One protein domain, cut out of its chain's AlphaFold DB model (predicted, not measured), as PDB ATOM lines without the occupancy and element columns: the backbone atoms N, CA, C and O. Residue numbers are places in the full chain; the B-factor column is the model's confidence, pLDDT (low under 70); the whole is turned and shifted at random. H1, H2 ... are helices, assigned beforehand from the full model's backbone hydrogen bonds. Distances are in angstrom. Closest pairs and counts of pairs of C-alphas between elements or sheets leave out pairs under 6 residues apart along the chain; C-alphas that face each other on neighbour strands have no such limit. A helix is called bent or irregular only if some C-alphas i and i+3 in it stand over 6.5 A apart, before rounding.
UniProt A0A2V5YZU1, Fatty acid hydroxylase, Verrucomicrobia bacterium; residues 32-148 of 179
ATOM      1  N   ILE A  32      15.253 133.064 -71.438       92.38
ATOM      2  CA  ILE A  32      14.048 132.520 -70.804       92.38
ATOM      3  C   ILE A  32      14.300 132.093 -69.350       92.38
ATOM      4  O   ILE A  32      13.483 132.464 -68.511       92.38
ATOM      5  N   PRO A  33      15.414 131.417 -68.990       91.19
ATOM      6  CA  PRO A  33      15.695 131.120 -67.587       91.19
ATOM      7  C   PRO A  33      15.768 132.375 -66.708       91.19
ATOM      8  O   PRO A  33      15.222 132.378 -65.610       91.19
ATOM      9  N   LEU A  34      16.380 133.462 -67.192       90.56
ATOM     10  CA  LEU A  34      16.458 134.714 -66.435       90.56
ATOM     11  C   LEU A  34      15.067 135.321 -66.237       90.56
ATOM     12  O   LEU A  34      14.712 135.667 -65.116       90.56
ATOM     13  N   VAL A  35      14.260 135.396 -67.298       93.38
ATOM     14  CA  VAL A  35      12.896 135.953 -67.231       93.38
ATOM     15  C   VAL A  35      12.002 135.143 -66.292       93.38
ATOM     16  O   VAL A  35      11.233 135.726 -65.534       93.38
ATOM     17  N   LEU A  36      12.105 133.813 -66.322       92.25
ATOM     18  CA  LEU A  36      11.276 132.938 -65.496       92.25
ATOM     19  C   LEU A  36      11.707 132.931 -64.028       92.25
ATOM     20  O   LEU A  36      10.859 133.026 -63.145       92.25
ATOM     21  N   TYR A  37      13.006 132.798 -63.754       93.50
ATOM     22  CA  TYR A  37      13.479 132.490 -62.404       93.50
ATOM     23  C   TYR A  37      13.944 133.711 -61.610       93.50
ATOM     24  O   TYR A  37      13.912 133.661 -60.384       93.50
ATOM     25  N   LEU A  38      14.318 134.826 -62.250       93.00
ATOM     26  CA  LEU A  38      14.737 136.028 -61.520       93.00
ATOM     27  C   LEU A  38      13.616 136.609 -60.634       93.00
ATOM     28  O   LEU A  38      13.893 136.889 -59.466       93.00
ATOM     29  N   PRO A  39      12.352 136.727 -61.097       95.50
ATOM     30  CA  PRO A  39      11.253 137.155 -60.228       95.50
ATOM     31  C   PRO A  39      10.989 136.175 -59.080       95.50
ATOM     32  O   PRO A  39      10.703 136.602 -57.963       95.50
ATOM     33  N   VAL A  40      11.123 134.868 -59.333       95.38
ATOM     34  CA  VAL A  40      10.938 133.818 -58.319       95.38
ATOM     35  C   VAL A  40      11.999 133.934 -57.226       95.38
ATOM     36  O   VAL A  40      11.658 133.929 -56.047       95.38
ATOM     37  N   VAL A  41      13.265 134.117 -57.603       95.12
ATOM     38  CA  VAL A  41      14.359 134.354 -56.654       95.12
ATOM     39  C   VAL A  41      14.141 135.640 -55.861       95.12
ATOM     40  O   VAL A  41      14.257 135.624 -54.638       95.12
ATOM     41  N   GLY A  42      13.753 136.735 -56.521       95.62
ATOM     42  CA  GLY A  42      13.423 137.988 -55.838       95.62
ATOM     43  C   GLY A  42      12.298 137.814 -54.812       95.62
ATOM     44  O   GLY A  42      12.414 138.280 -53.679       95.62
ATOM     45  N   TYR A  43      11.246 137.079 -55.175       97.06
ATOM     46  CA  TYR A  43      10.147 136.758 -54.268       97.06
ATOM     47  C   TYR A  43      10.597 135.886 -53.090       97.06
ATOM     48  O   TYR A  43      10.222 136.160 -51.953       97.06
ATOM     49  N   MET A  44      11.430 134.870 -53.322       97.25
ATOM     50  CA  MET A  44      11.950 134.014 -52.253       97.25
ATOM     51  C   MET A  44      12.802 134.796 -51.251       97.25
ATOM     52  O   MET A  44      12.594 134.655 -50.048       97.25
ATOM     53  N   LEU A  45      13.689 135.676 -51.730       96.19
ATOM     54  CA  LEU A  45      14.481 136.559 -50.868       96.19
ATOM     55  C   LEU A  45      13.593 137.519 -50.068       96.19
ATOM     56  O   LEU A  45      13.816 137.709 -48.871       96.19
ATOM     57  N   TYR A  46      12.558 138.080 -50.702       97.56
ATOM     58  CA  TYR A  46      11.556 138.896 -50.018       97.56
ATOM     59  C   TYR A  46      10.854 138.108 -48.906       97.56
ATOM     60  O   TYR A  46      10.814 138.568 -47.766       97.56
ATOM     61  N   VAL A  47      10.360 136.899 -49.194       97.69
ATOM     62  CA  VAL A  47       9.725 136.029 -48.191       97.69
ATOM     63  C   VAL A  47      10.688 135.744 -47.040       97.69
ATOM     64  O   VAL A  47      10.296 135.876 -45.886       97.69
ATOM     65  N   SER A  48      11.949 135.416 -47.320       97.56
ATOM     66  CA  SER A  48      12.948 135.121 -46.286       97.56
ATOM     67  C   SER A  48      13.209 136.286 -45.338       97.56
ATOM     68  O   SER A  48      13.243 136.096 -44.123       97.56
ATOM     69  N   LEU A  49      13.393 137.484 -45.885       97.38
ATOM     70  CA  LEU A  49      13.800 138.657 -45.116       97.38
ATOM     71  C   LEU A  49      12.599 139.371 -44.461       97.38
ATOM     72  O   LEU A  49      12.692 139.772 -43.306       97.38
ATOM     73  N   TRP A  50      11.457 139.495 -45.152       96.94
ATOM     74  CA  TRP A  50      10.296 140.258 -44.664       96.94
ATOM     75  C   TRP A  50       9.281 139.393 -43.916       96.94
ATOM     76  O   TRP A  50       8.790 139.808 -42.870       96.94
ATOM     77  N   GLN A  51       8.955 138.203 -44.424       95.38
ATOM     78  CA  GLN A  51       7.945 137.336 -43.794       95.38
ATOM     79  C   GLN A  51       8.577 136.382 -42.780       95.38
ATOM     80  O   GLN A  51       8.066 136.221 -41.678       95.38
ATOM     81  N   GLY A  52       9.711 135.776 -43.138       95.50
ATOM     82  CA  GLY A  52      10.482 134.894 -42.266       95.50
ATOM     83  C   GLY A  52      11.312 135.634 -41.216       95.50
ATOM     84  O   GLY A  52      11.844 134.985 -40.321       95.50
ATOM     85  N   GLN A  53      11.429 136.965 -41.328       96.88
ATOM     86  CA  GLN A  53      12.197 137.834 -40.424       96.88
ATOM     87  C   GLN A  53      13.649 137.369 -40.210       96.88
ATOM     88  O   GLN A  53      14.252 137.606 -39.162       96.88
ATOM     89  N   LEU A  54      14.228 136.688 -41.203       97.38
ATOM     90  CA  LEU A  54      15.610 136.239 -41.134       97.38
ATOM     91  C   LEU A  54      16.547 137.441 -41.262       97.38
ATOM     92  O   LEU A  54      16.314 138.355 -42.053       97.38
ATOM     93  N   SER A  55      17.648 137.427 -40.511       97.81
ATOM     94  CA  SER A  55      18.679 138.450 -40.668       97.81
ATOM     95  C   SER A  55      19.348 138.337 -42.040       97.81
ATOM     96  O   SER A  55      19.458 137.250 -42.611       97.81
ATOM     97  N   ILE A  56      19.876 139.452 -42.552       97.19
ATOM     98  CA  ILE A  56      20.623 139.474 -43.821       97.19
ATOM     99  C   ILE A  56      21.788 138.475 -43.792       97.19
ATOM    100  O   ILE A  56      22.040 137.792 -44.783       97.19
ATOM    101  N   ILE A  57      22.465 138.342 -42.646       97.94
ATOM    102  CA  ILE A  57      23.566 137.387 -42.457       97.94
ATOM    103  C   ILE A  57      23.057 135.948 -42.593       97.94
ATOM    104  O   ILE A  57      23.664 135.156 -43.310       97.94
ATOM    105  N   ALA A  58      21.930 135.617 -41.953       97.69
ATOM    106  CA  ALA A  58      21.334 134.287 -42.049       97.69
ATOM    107  C   ALA A  58      20.902 133.968 -43.486       97.69
ATOM    108  O   ALA A  58      21.239 132.905 -43.998       97.69
ATOM    109  N   VAL A  59      20.226 134.900 -44.165       97.19
ATOM    110  CA  VAL A  59      19.820 134.723 -45.569       97.19
ATOM    111  C   VAL A  59      21.031 134.565 -46.478       97.19
ATOM    112  O   VAL A  59      21.029 133.684 -47.328       97.19
ATOM    113  N   THR A  60      22.095 135.339 -46.264       96.19
ATOM    114  CA  THR A  60      23.338 135.213 -47.038       96.19
ATOM    115  C   THR A  60      23.986 133.846 -46.828       96.19
ATOM    116  O   THR A  60      24.353 133.186 -47.795       96.19
ATOM    117  N   ALA A  61      24.092 133.377 -45.581       97.25
ATOM    118  CA  ALA A  61      24.659 132.064 -45.280       97.25
ATOM    119  C   ALA A  61      23.828 130.923 -45.893       97.25
ATOM    120  O   ALA A  61      24.388 130.008 -46.497       97.25
ATOM    121  N   LEU A  62      22.496 130.998 -45.787       96.94
ATOM    122  CA  LEU A  62      21.577 130.016 -46.365       96.94
ATOM    123  C   LEU A  62      21.612 130.033 -47.895       96.94
ATOM    124  O   LEU A  62      21.646 128.967 -48.504       96.94
ATOM    125  N   PHE A  63      21.683 131.211 -48.511       95.31
ATOM    126  CA  PHE A  63      21.840 131.362 -49.955       95.31
ATOM    127  C   PHE A  63      23.149 130.726 -50.437       95.31
ATOM    128  O   PHE A  63      23.149 129.969 -51.404       95.31
ATOM    129  N   LEU A  64      24.273 130.977 -49.753       94.81
ATOM    130  CA  LEU A  64      25.568 130.380 -50.106       94.81
ATOM    131  C   LEU A  64      25.559 128.855 -49.944       94.81
ATOM    132  O   LEU A  64      26.098 128.144 -50.794       94.81
ATOM    133  N   LEU A  65      24.910 128.347 -48.892       95.94
ATOM    134  CA  LEU A  65      24.659 126.915 -48.735       95.94
ATOM    135  C   LEU A  65      23.815 126.374 -49.898       95.94
ATOM    136  O   LEU A  65      24.150 125.334 -50.457       95.94
ATOM    137  N   GLY A  66      22.764 127.091 -50.295       94.69
ATOM    138  CA  GLY A  66      21.925 126.765 -51.446       94.69
ATOM    139  C   GLY A  66      22.716 126.669 -52.745       94.69
ATOM    140  O   GLY A  66      22.615 125.669 -53.448       94.69
ATOM    141  N   VAL A  67      23.588 127.644 -53.021       93.25
ATOM    142  CA  VAL A  67      24.506 127.616 -54.172       93.25
ATOM    143  C   VAL A  67      25.424 126.393 -54.114       93.25
ATOM    144  O   VAL A  67      25.576 125.692 -55.115       93.25
ATOM    145  N   LEU A  68      26.012 126.084 -52.954       94.31
ATOM    146  CA  LEU A  68      26.865 124.904 -52.795       94.31
ATOM    147  C   LEU A  68      26.091 123.607 -53.084       94.31
ATOM    148  O   LEU A  68      26.544 122.788 -53.887       94.31
ATOM    149  N   LEU A  69      24.909 123.441 -52.483       95.00
ATOM    150  CA  LEU A  69      24.036 122.284 -52.697       95.00
ATOM    151  C   LEU A  69      23.591 122.175 -54.156       95.00
ATOM    152  O   LEU A  69      23.617 121.084 -54.723       95.00
ATOM    153  N   TRP A  70      23.240 123.297 -54.787       94.06
ATOM    154  CA  TRP A  70      22.888 123.334 -56.199       94.06
ATOM    155  C   TRP A  70      24.036 122.854 -57.074       94.06
ATOM    156  O   TRP A  70      23.815 121.994 -57.916       94.06
ATOM    157  N   THR A  71      25.263 123.345 -56.872       93.38
ATOM    158  CA  THR A  71      26.398 122.897 -57.698       93.38
ATOM    159  C   THR A  71      26.661 121.396 -57.551       93.38
ATOM    160  O   THR A  71      27.069 120.754 -58.518       93.38
ATOM    161  N   LEU A  72      26.391 120.816 -56.374       95.06
ATOM    162  CA  LEU A  72      26.478 119.371 -56.165       95.06
ATOM    163  C   LEU A  72      25.369 118.632 -56.920       95.06
ATOM    164  O   LEU A  72      25.644 117.664 -57.621       95.06
ATOM    165  N   ILE A  73      24.120 119.088 -56.800       94.62
ATOM    166  CA  ILE A  73      22.972 118.501 -57.502       94.62
ATOM    167  C   ILE A  73      23.157 118.609 -59.020       94.62
ATOM    168  O   ILE A  73      22.949 117.628 -59.726       94.62
ATOM    169  N   GLU A  74      23.604 119.759 -59.516       93.25
ATOM    170  CA  GLU A  74      23.955 120.000 -60.916       93.25
ATOM    171  C   GLU A  74      24.976 118.966 -61.404       93.25
ATOM    172  O   GLU A  74      24.739 118.304 -62.414       93.25
ATOM    173  N   TYR A  75      26.061 118.766 -60.650       94.75
ATOM    174  CA  TYR A  75      27.068 117.752 -60.949       94.75
ATOM    175  C   TYR A  75      26.475 116.332 -60.982       94.75
ATOM    176  O   TYR A  75      26.725 115.574 -61.920       94.75
ATOM    177  N   LEU A  76      25.668 115.964 -59.980       96.38
ATOM    178  CA  LEU A  76      25.072 114.629 -59.875       96.38
ATOM    179  C   LEU A  76      24.061 114.356 -60.995       96.38
ATOM    180  O   LEU A  76      24.100 113.284 -61.595       96.38
ATOM    181  N   ILE A  77      23.180 115.310 -61.304       94.88
ATOM    182  CA  ILE A  77      22.218 115.189 -62.406       94.88
ATOM    183  C   ILE A  77      22.968 115.097 -63.726       94.88
ATOM    184  O   ILE A  77      22.685 114.203 -64.521       94.88
ATOM    185  N   HIS A  78      23.943 115.974 -63.959       94.00
ATOM    186  CA  HIS A  78      24.680 115.960 -65.211       94.00
ATOM    187  C   HIS A  78      25.388 114.612 -65.410       94.00
ATOM    188  O   HIS A  78      25.200 113.958 -66.431       94.00
ATOM    189  N   ARG A  79      26.094 114.120 -64.387       94.88
ATOM    190  CA  ARG A  79      26.815 112.845 -64.451       94.88
ATOM    191  C   ARG A  79      25.914 111.615 -64.547       94.88
ATOM    192  O   ARG A  79      26.186 110.726 -65.345       94.88
ATOM    193  N   TYR A  80      24.892 111.510 -63.701       95.38
ATOM    194  CA  TYR A  80      24.149 110.255 -63.529       95.38
ATOM    195  C   TYR A  80      22.803 110.221 -64.247       95.38
ATOM    196  O   TYR A  80      22.282 109.136 -64.479       95.38
ATOM    197  N   VAL A  81      22.237 111.378 -64.597       94.31
ATOM    198  CA  VAL A  81      20.948 111.473 -65.298       94.31
ATOM    199  C   VAL A  81      21.169 111.873 -66.751       94.31
ATOM    200  O   VAL A  81      20.740 111.163 -67.656       94.31
ATOM    201  N   PHE A  82      21.874 112.977 -66.996       93.94
ATOM    202  CA  PHE A  82      22.097 113.478 -68.353       93.94
ATOM    203  C   PHE A  82      23.133 112.662 -69.131       93.94
ATOM    204  O   PHE A  82      23.027 112.579 -70.347       93.94
ATOM    205  N   HIS A  83      24.062 111.980 -68.460       92.94
ATOM    206  CA  HIS A  83      24.978 111.012 -69.082       92.94
ATOM    207  C   HIS A  83      24.579 109.544 -68.867       92.94
ATOM    208  O   HIS A  83      25.378 108.638 -69.097       92.94
ATOM    209  N   TYR A  84      23.334 109.280 -68.459       92.75
ATOM    210  CA  TYR A  84      22.797 107.921 -68.484       92.75
ATOM    211  C   TYR A  84      22.630 107.433 -69.931       92.75
ATOM    212  O   TYR A  84      22.208 108.202 -70.787       92.75
ATOM    213  N   GLU A  85      22.900 106.151 -70.196       91.56
ATOM    214  CA  GLU A  85      22.741 105.527 -71.518       91.56
ATOM    215  C   GLU A  85      21.536 104.566 -71.534       91.56
ATOM    216  O   GLU A  85      21.647 103.400 -71.127       91.56
ATOM    217  N   PRO A  86      20.354 105.006 -72.009       94.00
ATOM    218  CA  PRO A  86      19.177 104.152 -72.045       94.00
ATOM    219  C   PRO A  86      19.327 103.011 -73.056       94.00
ATOM    220  O   PRO A  86      19.789 103.191 -74.184       94.00
ATOM    221  N   LYS A  87      18.843 101.820 -72.688       94.25
ATOM    222  CA  LYS A  87      18.873 100.639 -73.570       94.25
ATOM    223  C   LYS A  87      17.681 100.567 -74.528       94.25
ATOM    224  O   LYS A  87      17.799 100.001 -75.611       94.25
ATOM    225  N   THR A  88      16.540 101.146 -74.152       95.94
ATOM    226  CA  THR A  88      15.304 101.098 -74.946       95.94
ATOM    227  C   THR A  88      15.286 102.181 -76.025       95.94
ATOM    228  O   THR A  88      15.823 103.271 -75.834       95.94
ATOM    229  N   ARG A  89      14.628 101.906 -77.159       93.75
ATOM    230  CA  ARG A  89      14.473 102.876 -78.262       93.75
ATOM    231  C   ARG A  89      13.861 104.194 -77.780       93.75
ATOM    232  O   ARG A  89      14.418 105.254 -78.040       93.75
ATOM    233  N   TRP A  90      12.758 104.102 -77.041       93.19
ATOM    234  CA  TRP A  90      12.075 105.261 -76.466       93.19
ATOM    235  C   TRP A  90      12.951 106.030 -75.477       93.19
ATOM    236  O   TRP A  90      12.993 107.256 -75.524       93.19
ATOM    237  N   GLY A  91      13.699 105.324 -74.622       93.12
ATOM    238  CA  GLY A  91      14.622 105.960 -73.687       93.12
ATOM    239  C   GLY A  91      15.700 106.769 -74.406       93.12
ATOM    240  O   GLY A  91      15.946 107.911 -74.036       93.12
ATOM    241  N   LYS A  92      16.289 106.214 -75.474       93.00
ATOM    242  CA  LYS A  92      17.295 106.913 -76.292       93.00
ATOM    243  C   LYS A  92      16.735 108.177 -76.944       93.00
ATOM    244  O   LYS A  92      17.407 109.198 -76.943       93.00
ATOM    245  N   GLN A  93      15.505 108.129 -77.460       91.19
ATOM    246  CA  GLN A  93      14.850 109.303 -78.051       91.19
ATOM    247  C   GLN A  93      14.604 110.404 -77.015       91.19
ATOM    248  O   GLN A  93      14.910 111.565 -77.270       91.19
ATOM    249  N   LEU A  94      14.090 110.043 -75.837       90.81
ATOM    250  CA  LEU A  94      13.853 111.004 -74.762       90.81
ATOM    251  C   LEU A  94      15.164 111.634 -74.277       90.81
ATOM    252  O   LEU A  94      15.261 112.852 -74.163       90.81
ATOM    253  N   HIS A  95      16.186 110.814 -74.033       92.56
ATOM    254  CA  HIS A  95      17.512 111.279 -73.626       92.56
ATOM    255  C   HIS A  95      18.144 112.214 -74.665       92.56
ATOM    256  O   HIS A  95      18.687 113.258 -74.298       92.56
ATOM    257  N   TYR A  96      17.981 111.907 -75.957       91.88
ATOM    258  CA  TYR A  96      18.438 112.772 -77.041       91.88
ATOM    259  C   TYR A  96      17.820 114.171 -76.971       91.88
ATOM    260  O   TYR A  96      18.534 115.162 -77.067       91.88
ATOM    261  N   VAL A  97      16.511 114.262 -76.735       90.12
ATOM    262  CA  VAL A  97      15.800 115.548 -76.627       90.12
ATOM    263  C   VAL A  97      16.241 116.347 -75.396       90.12
ATOM    264  O   VAL A  97      16.304 117.571 -75.460       90.12
ATOM    265  N   ILE A  98      16.531 115.672 -74.280       89.44
ATOM    266  CA  ILE A  98      16.862 116.326 -73.004       89.44
ATOM    267  C   ILE A  98      18.314 116.816 -72.968       89.44
ATOM    268  O   ILE A  98      18.567 117.914 -72.478       89.44
ATOM    269  N   HIS A  99      19.265 116.008 -73.447       92.19
ATOM    270  CA  HIS A  99      20.700 116.310 -73.334       92.19
ATOM    271  C   HIS A  99      21.529 115.890 -74.552       92.19
ATOM    272  O   HIS A  99      22.495 116.570 -74.887       92.19
ATOM    273  N   GLY A 100      21.159 114.817 -75.261       91.50
ATOM    274  CA  GLY A 100      21.957 114.321 -76.393       91.50
ATOM    275  C   GLY A 100      22.115 115.328 -77.542       91.50
ATOM    276  O   GLY A 100      23.220 115.512 -78.041       91.50
ATOM    277  N   VAL A 101      21.060 116.064 -77.904       92.12
ATOM    278  CA  VAL A 101      21.120 117.097 -78.956       92.12
ATOM    279  C   VAL A 101      22.115 118.210 -78.619       92.12
ATOM    280  O   VAL A 101      22.781 118.732 -79.507       92.12
ATOM    281  N   HIS A 102      22.265 118.542 -77.335       92.00
ATOM    282  CA  HIS A 102      23.234 119.534 -76.865       92.00
ATOM    283  C   HIS A 102      24.682 119.033 -77.010       92.00
ATOM    284  O   HIS A 102      25.604 119.829 -77.167       92.00
ATOM    285  N   HIS A 103      24.907 117.716 -77.005       90.50
ATOM    286  CA  HIS A 103      26.222 117.131 -77.286       90.50
ATOM    287  C   HIS A 103      26.578 117.135 -78.774       90.50
ATOM    288  O   HIS A 103      27.738 117.382 -79.109       90.50
ATOM    289  N   ASP A 104      25.593 116.916 -79.645       91.00
ATOM    290  CA  ASP A 104      25.776 116.975 -81.097       91.00
ATOM    291  C   ASP A 104      25.891 118.423 -81.604       91.00
ATOM    292  O   ASP A 104      26.676 118.698 -82.511       91.00
ATOM    293  N   TYR A 105      25.138 119.360 -81.013       91.94
ATOM    294  CA  TYR A 105      25.062 120.772 -81.413       91.94
ATOM    295  C   TYR A 105      25.349 121.714 -80.224       91.94
ATOM    296  O   TYR A 105      24.486 122.499 -79.825       91.94
ATOM    297  N   PRO A 106      26.566 121.693 -79.647       90.12
ATOM    298  CA  PRO A 106      26.896 122.424 -78.416       90.12
ATOM    299  C   PRO A 106      26.797 123.950 -78.526       90.12
ATOM    300  O   PRO A 106      26.693 124.635 -77.506       90.12
ATOM    301  N   ASN A 107      26.835 124.479 -79.752       90.56
ATOM    302  CA  ASN A 107      26.747 125.907 -80.042       90.56
ATOM    303  C   ASN A 107      25.340 126.355 -80.487       90.56
ATOM    304  O   ASN A 107      25.173 127.539 -80.781       90.56
ATOM    305  N   ASP A 108      24.336 125.465 -80.531       92.75
ATOM    306  CA  ASP A 108      22.942 125.838 -80.818       92.75
ATOM    307  C   ASP A 108      22.359 126.653 -79.656       92.75
ATOM    308  O   ASP A 108      21.935 126.127 -78.619       92.75
ATOM    309  N   ALA A 109      22.290 127.972 -79.839       91.12
ATOM    310  CA  ALA A 109      21.803 128.881 -78.808       91.12
ATOM    311  C   ALA A 109      20.347 128.601 -78.398       91.12
ATOM    312  O   ALA A 109      19.946 128.968 -77.293       91.12
ATOM    313  N   ARG A 110      19.538 127.961 -79.255       92.06
ATOM    314  CA  ARG A 110      18.127 127.665 -78.966       92.06
ATOM    315  C   ARG A 110      17.927 126.371 -78.182       92.06
ATOM    316  O   ARG A 110      16.812 126.128 -77.733       92.06
ATOM    317  N   ARG A 111      18.963 125.553 -77.995       92.25
ATOM    318  CA  ARG A 111      18.888 124.277 -77.256       92.25
ATOM    319  C   ARG A 111      19.933 124.140 -76.156       92.25
ATOM    320  O   ARG A 111      20.129 123.070 -75.598       92.25
ATOM    321  N   LEU A 112      20.555 125.261 -75.797       89.12
ATOM    322  CA  LEU A 112      21.582 125.334 -74.762       89.12
ATOM    323  C   LEU A 112      21.028 125.243 -73.329       89.12
ATOM    324  O   LEU A 112      21.753 124.857 -72.401       89.12
ATOM    325  N   VAL A 113      19.784 125.690 -73.139       90.62
ATOM    326  CA  VAL A 113      19.097 125.780 -71.843       90.62
ATOM    327  C   VAL A 113      17.938 124.795 -71.794       90.62
ATOM    328  O   VAL A 113      17.298 124.526 -72.809       90.62
ATOM    329  N   MET A 114      17.655 124.277 -70.600       90.62
ATOM    330  CA  MET A 114      16.574 123.317 -70.401       90.62
ATOM    331  C   MET A 114      15.213 123.951 -70.742       90.62
ATOM    332  O   MET A 114      14.933 125.061 -70.273       90.62
ATOM    333  N   PRO A 115      14.341 123.270 -71.506       91.69
ATOM    334  CA  PRO A 115      13.012 123.783 -71.794       91.69
ATOM    335  C   PRO A 115      12.146 123.986 -70.543       91.69
ATOM    336  O   PRO A 115      12.172 123.126 -69.659       91.69
ATOM    337  N   PRO A 116      11.304 125.044 -70.478       92.12
ATOM    338  CA  PRO A 116      10.423 125.304 -69.336       92.12
ATOM    339  C   PRO A 116       9.530 124.127 -68.940       92.12
ATOM    340  O   PRO A 116       9.305 123.894 -67.756       92.12
ATOM    341  N   VAL A 117       9.066 123.345 -69.921       91.69
ATOM    342  CA  VAL A 117       8.239 122.151 -69.681       91.69
ATOM    343  C   VAL A 117       8.968 121.075 -68.865       91.69
ATOM    344  O   VAL A 117       8.320 120.273 -68.206       91.69
ATOM    345  N   ILE A 118      10.304 121.079 -68.862       90.56
ATOM    346  CA  ILE A 118      11.134 120.188 -68.040       90.56
ATOM    347  C   ILE A 118      11.612 120.918 -66.781       90.56
ATOM    348  O   ILE A 118      11.530 120.377 -65.677       90.56
ATOM    349  N   SER A 119      12.098 122.155 -66.920       91.75
ATOM    350  CA  SER A 119      12.730 122.877 -65.815       91.75
ATOM    351  C   SER A 119      11.743 123.318 -64.731       91.75
ATOM    352  O   SER A 119      12.115 123.353 -63.562       91.75
ATOM    353  N   ILE A 120      10.486 123.634 -65.071       93.75
ATOM    354  CA  ILE A 120       9.466 124.031 -64.086       93.75
ATOM    355  C   ILE A 120       9.058 122.845 -63.197       93.75
ATOM    356  O   ILE A 120       9.173 122.981 -61.978       93.75
ATOM    357  N   PRO A 121       8.653 121.670 -63.729       95.31
ATOM    358  CA  PRO A 121       8.382 120.503 -62.887       95.31
ATOM    359  C   PRO A 121       9.572 120.106 -62.012       95.31
ATOM    360  O   PRO A 121       9.396 119.794 -60.835       95.31
ATOM    361  N   LEU A 122      10.790 120.172 -62.559       92.38
ATOM    362  CA  LEU A 122      12.003 119.872 -61.806       92.38
ATOM    363  C   LEU A 122      12.239 120.880 -60.668       92.38
ATOM    364  O   LEU A 122      12.618 120.480 -59.570       92.38
ATOM    365  N   ALA A 123      11.959 122.168 -60.894       93.94
ATOM    366  CA  ALA A 123      12.030 123.193 -59.857       93.94
ATOM    367  C   ALA A 123      11.018 122.940 -58.729       93.94
ATOM    368  O   ALA A 123      11.392 123.031 -57.564       93.94
ATOM    369  N   PHE A 124       9.773 122.559 -59.044       96.19
ATOM    370  CA  PHE A 124       8.782 122.180 -58.026       96.19
ATOM    371  C   PHE A 124       9.206 120.944 -57.232       96.19
ATOM    372  O   PHE A 124       9.084 120.934 -56.008       96.19
ATOM    373  N   LEU A 125       9.733 119.922 -57.913       95.69
ATOM    374  CA  LEU A 125      10.252 118.721 -57.264       95.69
ATOM    375  C   LEU A 125      11.367 119.074 -56.272       95.69
ATOM    376  O   LEU A 125      11.284 118.701 -55.103       95.69
ATOM    377  N   PHE A 126      12.387 119.819 -56.707       94.94
ATOM    378  CA  PHE A 126      13.488 120.198 -55.820       94.94
ATOM    379  C   PHE A 126      13.053 121.155 -54.716       94.94
ATOM    380  O   PHE A 126      13.494 120.983 -53.586       94.94
ATOM    381  N   TYR A 127      12.161 122.106 -54.997       95.88
ATOM    382  CA  TYR A 127      11.609 122.972 -53.961       95.88
ATOM    383  C   TYR A 127      10.891 122.148 -52.885       95.88
ATOM    384  O   TYR A 127      11.120 122.362 -51.699       95.88
ATOM    385  N   GLY A 128      10.086 121.156 -53.283       97.50
ATOM    386  CA  GLY A 128       9.432 120.230 -52.357       97.50
ATOM    387  C   GLY A 128      10.430 119.427 -51.520       97.50
ATOM    388  O   GLY A 128      10.285 119.351 -50.304       97.50
ATOM    389  N   LEU A 129      11.483 118.886 -52.138       96.69
ATOM    390  CA  LEU A 129      12.537 118.163 -51.416       96.69
ATOM    391  C   LEU A 129      13.286 119.062 -50.425       96.69
ATOM    392  O   LEU A 129      13.525 118.656 -49.290       96.69
ATOM    393  N   PHE A 130      13.619 120.292 -50.819       96.50
ATOM    394  CA  PHE A 130      14.245 121.261 -49.920       96.50
ATOM    395  C   PHE A 130      13.287 121.659 -48.797       96.50
ATOM    396  O   PHE A 130      13.722 121.762 -47.656       96.50
ATOM    397  N   PHE A 131      11.988 121.783 -49.077       97.62
ATOM    398  CA  PHE A 131      10.968 122.049 -48.065       97.62
ATOM    399  C   PHE A 131      10.894 120.967 -46.992       97.62
ATOM    400  O   PHE A 131      10.803 121.294 -45.810       97.62
ATOM    401  N   LEU A 132      11.021 119.694 -47.367       98.12
ATOM    402  CA  LEU A 132      11.063 118.594 -46.399       98.12
ATOM    403  C   LEU A 132      12.285 118.655 -45.467       98.12
ATOM    404  O   LEU A 132      12.214 118.155 -44.349       98.12
ATOM    405  N   ILE A 133      13.393 119.257 -45.912       97.44
ATOM    406  CA  ILE A 133      14.658 119.316 -45.161       97.44
ATOM    407  C   ILE A 133      14.780 120.619 -44.357       97.44
ATOM    408  O   ILE A 133      15.175 120.601 -43.195       97.44
ATOM    409  N   PHE A 134      14.457 121.752 -44.978       97.00
ATOM    410  CA  PHE A 134      14.713 123.098 -44.462       97.00
ATOM    411  C   PHE A 134      13.447 123.816 -43.975       97.00
ATOM    412  O   PHE A 134      13.546 124.878 -43.357       97.00
ATOM    413  N   GLY A 135      12.253 123.277 -44.246       96.62
ATOM    414  CA  GLY A 135      10.984 123.865 -43.824       96.62
ATOM    415  C   GLY A 135      10.839 125.317 -44.278       96.62
ATOM    416  O   GLY A 135      11.026 125.642 -45.453       96.62
ATOM    417  N   SER A 136      10.549 126.216 -43.338       95.62
ATOM    418  CA  SER A 136      10.384 127.653 -43.600       95.62
ATOM    419  C   SER A 136      11.658 128.362 -44.079       95.62
ATOM    420  O   SER A 136      11.557 129.449 -44.641       95.62
ATOM    421  N   LEU A 137      12.842 127.760 -43.921       97.12
ATOM    422  CA  LEU A 137      14.107 128.310 -44.429       97.12
ATOM    423  C   LEU A 137      14.304 128.051 -45.928       97.12
ATOM    424  O   LEU A 137      15.212 128.616 -46.540       97.12
ATOM    425  N   THR A 138      13.448 127.224 -46.533       97.19
ATOM    426  CA  THR A 138      13.551 126.818 -47.938       97.19
ATOM    427  C   THR A 138      13.649 127.977 -48.909       97.19
ATOM    428  O   THR A 138      14.494 127.874 -49.780       97.19
ATOM    429  N   PRO A 139      12.902 129.091 -48.799       96.88
ATOM    430  CA  PRO A 139      13.073 130.200 -49.734       96.88
ATOM    431  C   PRO A 139      14.486 130.804 -49.690       96.88
ATOM    432  O   PRO A 139      15.032 131.124 -50.738       96.88
ATOM    433  N   ALA A 140      15.117 130.886 -48.512       95.88
ATOM    434  CA  ALA A 140      16.450 131.479 -48.361       95.88
ATOM    435  C   ALA A 140      17.531 130.562 -48.923       95.88
ATOM    436  O   ALA A 140      18.440 131.020 -49.610       95.88
ATOM    437  N   VAL A 141      17.404 129.260 -48.643       94.75
ATOM    438  CA  VAL A 141      18.268 128.257 -49.261       94.75
ATOM    439  C   VAL A 141      18.013 128.277 -50.761       94.75
ATOM    440  O   VAL A 141      18.991 128.398 -51.467       94.75
ATOM    441  N   PHE A 142      16.732 128.273 -51.173       94.06
ATOM    442  CA  PHE A 142      16.012 128.254 -52.474       94.06
ATOM    443  C   PHE A 142      16.545 129.165 -53.596       94.06
ATOM    444  O   PHE A 142      16.428 128.937 -54.797       94.06
ATOM    445  N   ALA A 143      17.043 130.318 -53.157       89.88
ATOM    446  CA  ALA A 143      17.013 131.555 -53.925       89.88
ATOM    447  C   ALA A 143      18.216 131.759 -54.857       89.88
ATOM    448  O   ALA A 143      18.648 132.886 -55.046       89.88
ATOM    449  N   TRP A 144      18.784 130.714 -55.452       83.06
ATOM    450  CA  TRP A 144      19.932 130.850 -56.354       83.06
ATOM    451  C   TRP A 144      19.508 130.965 -57.828       83.06
ATOM    452  O   TRP A 144      18.510 130.393 -58.265       83.06
ATOM    453  N   LEU A 145      20.306 131.687 -58.620       69.62
ATOM    454  CA  LEU A 145      20.177 131.775 -60.079       69.62
ATOM    455  C   LEU A 145      21.360 131.101 -60.763       69.62
ATOM    456  O   LEU A 145      22.494 131.143 -60.291       69.62
ATOM    457  N   TRP A 146      21.072 130.485 -61.902       66.69
ATOM    458  CA  TRP A 146      22.028 129.719 -62.688       66.69
ATOM    459  C   TRP A 146      22.973 130.614 -63.500       66.69
ATOM    460  O   TRP A 146      22.523 131.545 -64.167       66.69
ATOM    461  N   LEU A 147      24.270 130.285 -63.512       56.97
ATOM    462  CA  LEU A 147      25.267 130.884 -64.404       56.97
ATOM    463  C   LEU A 147      26.152 129.786 -65.017       56.97
ATOM    464  O   LEU A 147      26.986 129.189 -64.341       56.97
ATOM    465  N   LYS A 148      25.997 129.535 -66.324       60.44
ATOM    466  CA  LYS A 148      26.839 128.598 -67.090       60.44
ATOM    467  C   LYS A 148      28.172 129.269 -67.425       60.44
ATOM    468  O   LYS A 148      28.198 130.168 -68.262       60.44
TER     469      LYS A 148
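This is residues 32 to 148 of the 179 residues of the protein "Fatty acid hydroxylase" of Verrucomicrobia bacterium (UniProt A0A2V5YZU1). H1 and H2 make a helical hairpin that opens as a V, and the last turns of H4 fold back into the V, against the end of H1 and the first part of H2. H3 sits at the far end of H2, away from H1 and H4, and the whole is drawn out along one axis. You have 117 printed residues with four named helices, H1 to H4 in order, and no named strand; the class is all helix. The whole is only just loose, close to compact, with a radius of gyration of the C-alphas of 16.4 A, and it spans 51 by 27 by 20 A.

Start with H1, residues 32 to 51, and go on to H2, residues 56 to 82: they touch, closest at the C-alphas of Ser 48 and Val 59, 6.9 A apart, with residues 45 to 49 of H1 and 56 to 59 of H2 alone. This hairpin runs opposite ways at a steep tilt of 36 degrees, only just steep. Next look at H3, residues 89 to 104, which only just touches H2, with 3 pairs of C-alphas within 8 A, the closest being Phe 82 and His 99 at 5.9 A; their tilt is steep, 62 degrees. H4, residues 116 to 142, has a kink of 133 degrees near residue 134, and its residues 137 to 142 alone touch H1 and H2. The closest C-alphas of H4 and H1 are those of Pro 139 and Met 44, 4.7 A apart, at a shallow tilt of 17 degrees, the same way. The closest of H4 and H2 are those of Val 141 and Gly 66, 4.5 A apart, at a steep tilt of 41 degrees, opposite ways. H2 is the hub, touching three helices, and the helix packing is mostly crossed. H3 is apart from H1 and from H4. O i to N i+4 pairs are within hydrogen-bond range in 14 of 16 cases in H1, 22 of 23 in H2, 10 of 12 in H3 and 17 of 23 in H4.

Find C-alpha 32 at (14.048, 132.520, -70.804); from there H1 runs 28.1 A. H2 begins at C-alpha 56, (20.623, 139.474, -43.821), and runs 35.8 A; H3 covers 18.3 A. H4 covers 18.0 A and ends at C-alpha 142, (16.012, 128.254, -52.474). H1 is only just irregular, with C-alphas 36 and 39 at 6.7 A; H3 is irregular, with 98 and 101 at 7.4 A, and so is H4, with 133 and 136 at 9.5 A. H2 is neither bent nor irregular, but only just: C-alphas 79 and 82 are 6.2 A apart.

The C-alphas farthest apart are those of Ser 55 and Arg 89, at 51.9 A. The printed part has no cut; the link from H1 to H2 is tight, H2 to H3 short, and H3 to H4 long, with 11 residues. The mean pLDDT of the printed part is 93.1, and residues 145 to 148 are under 70.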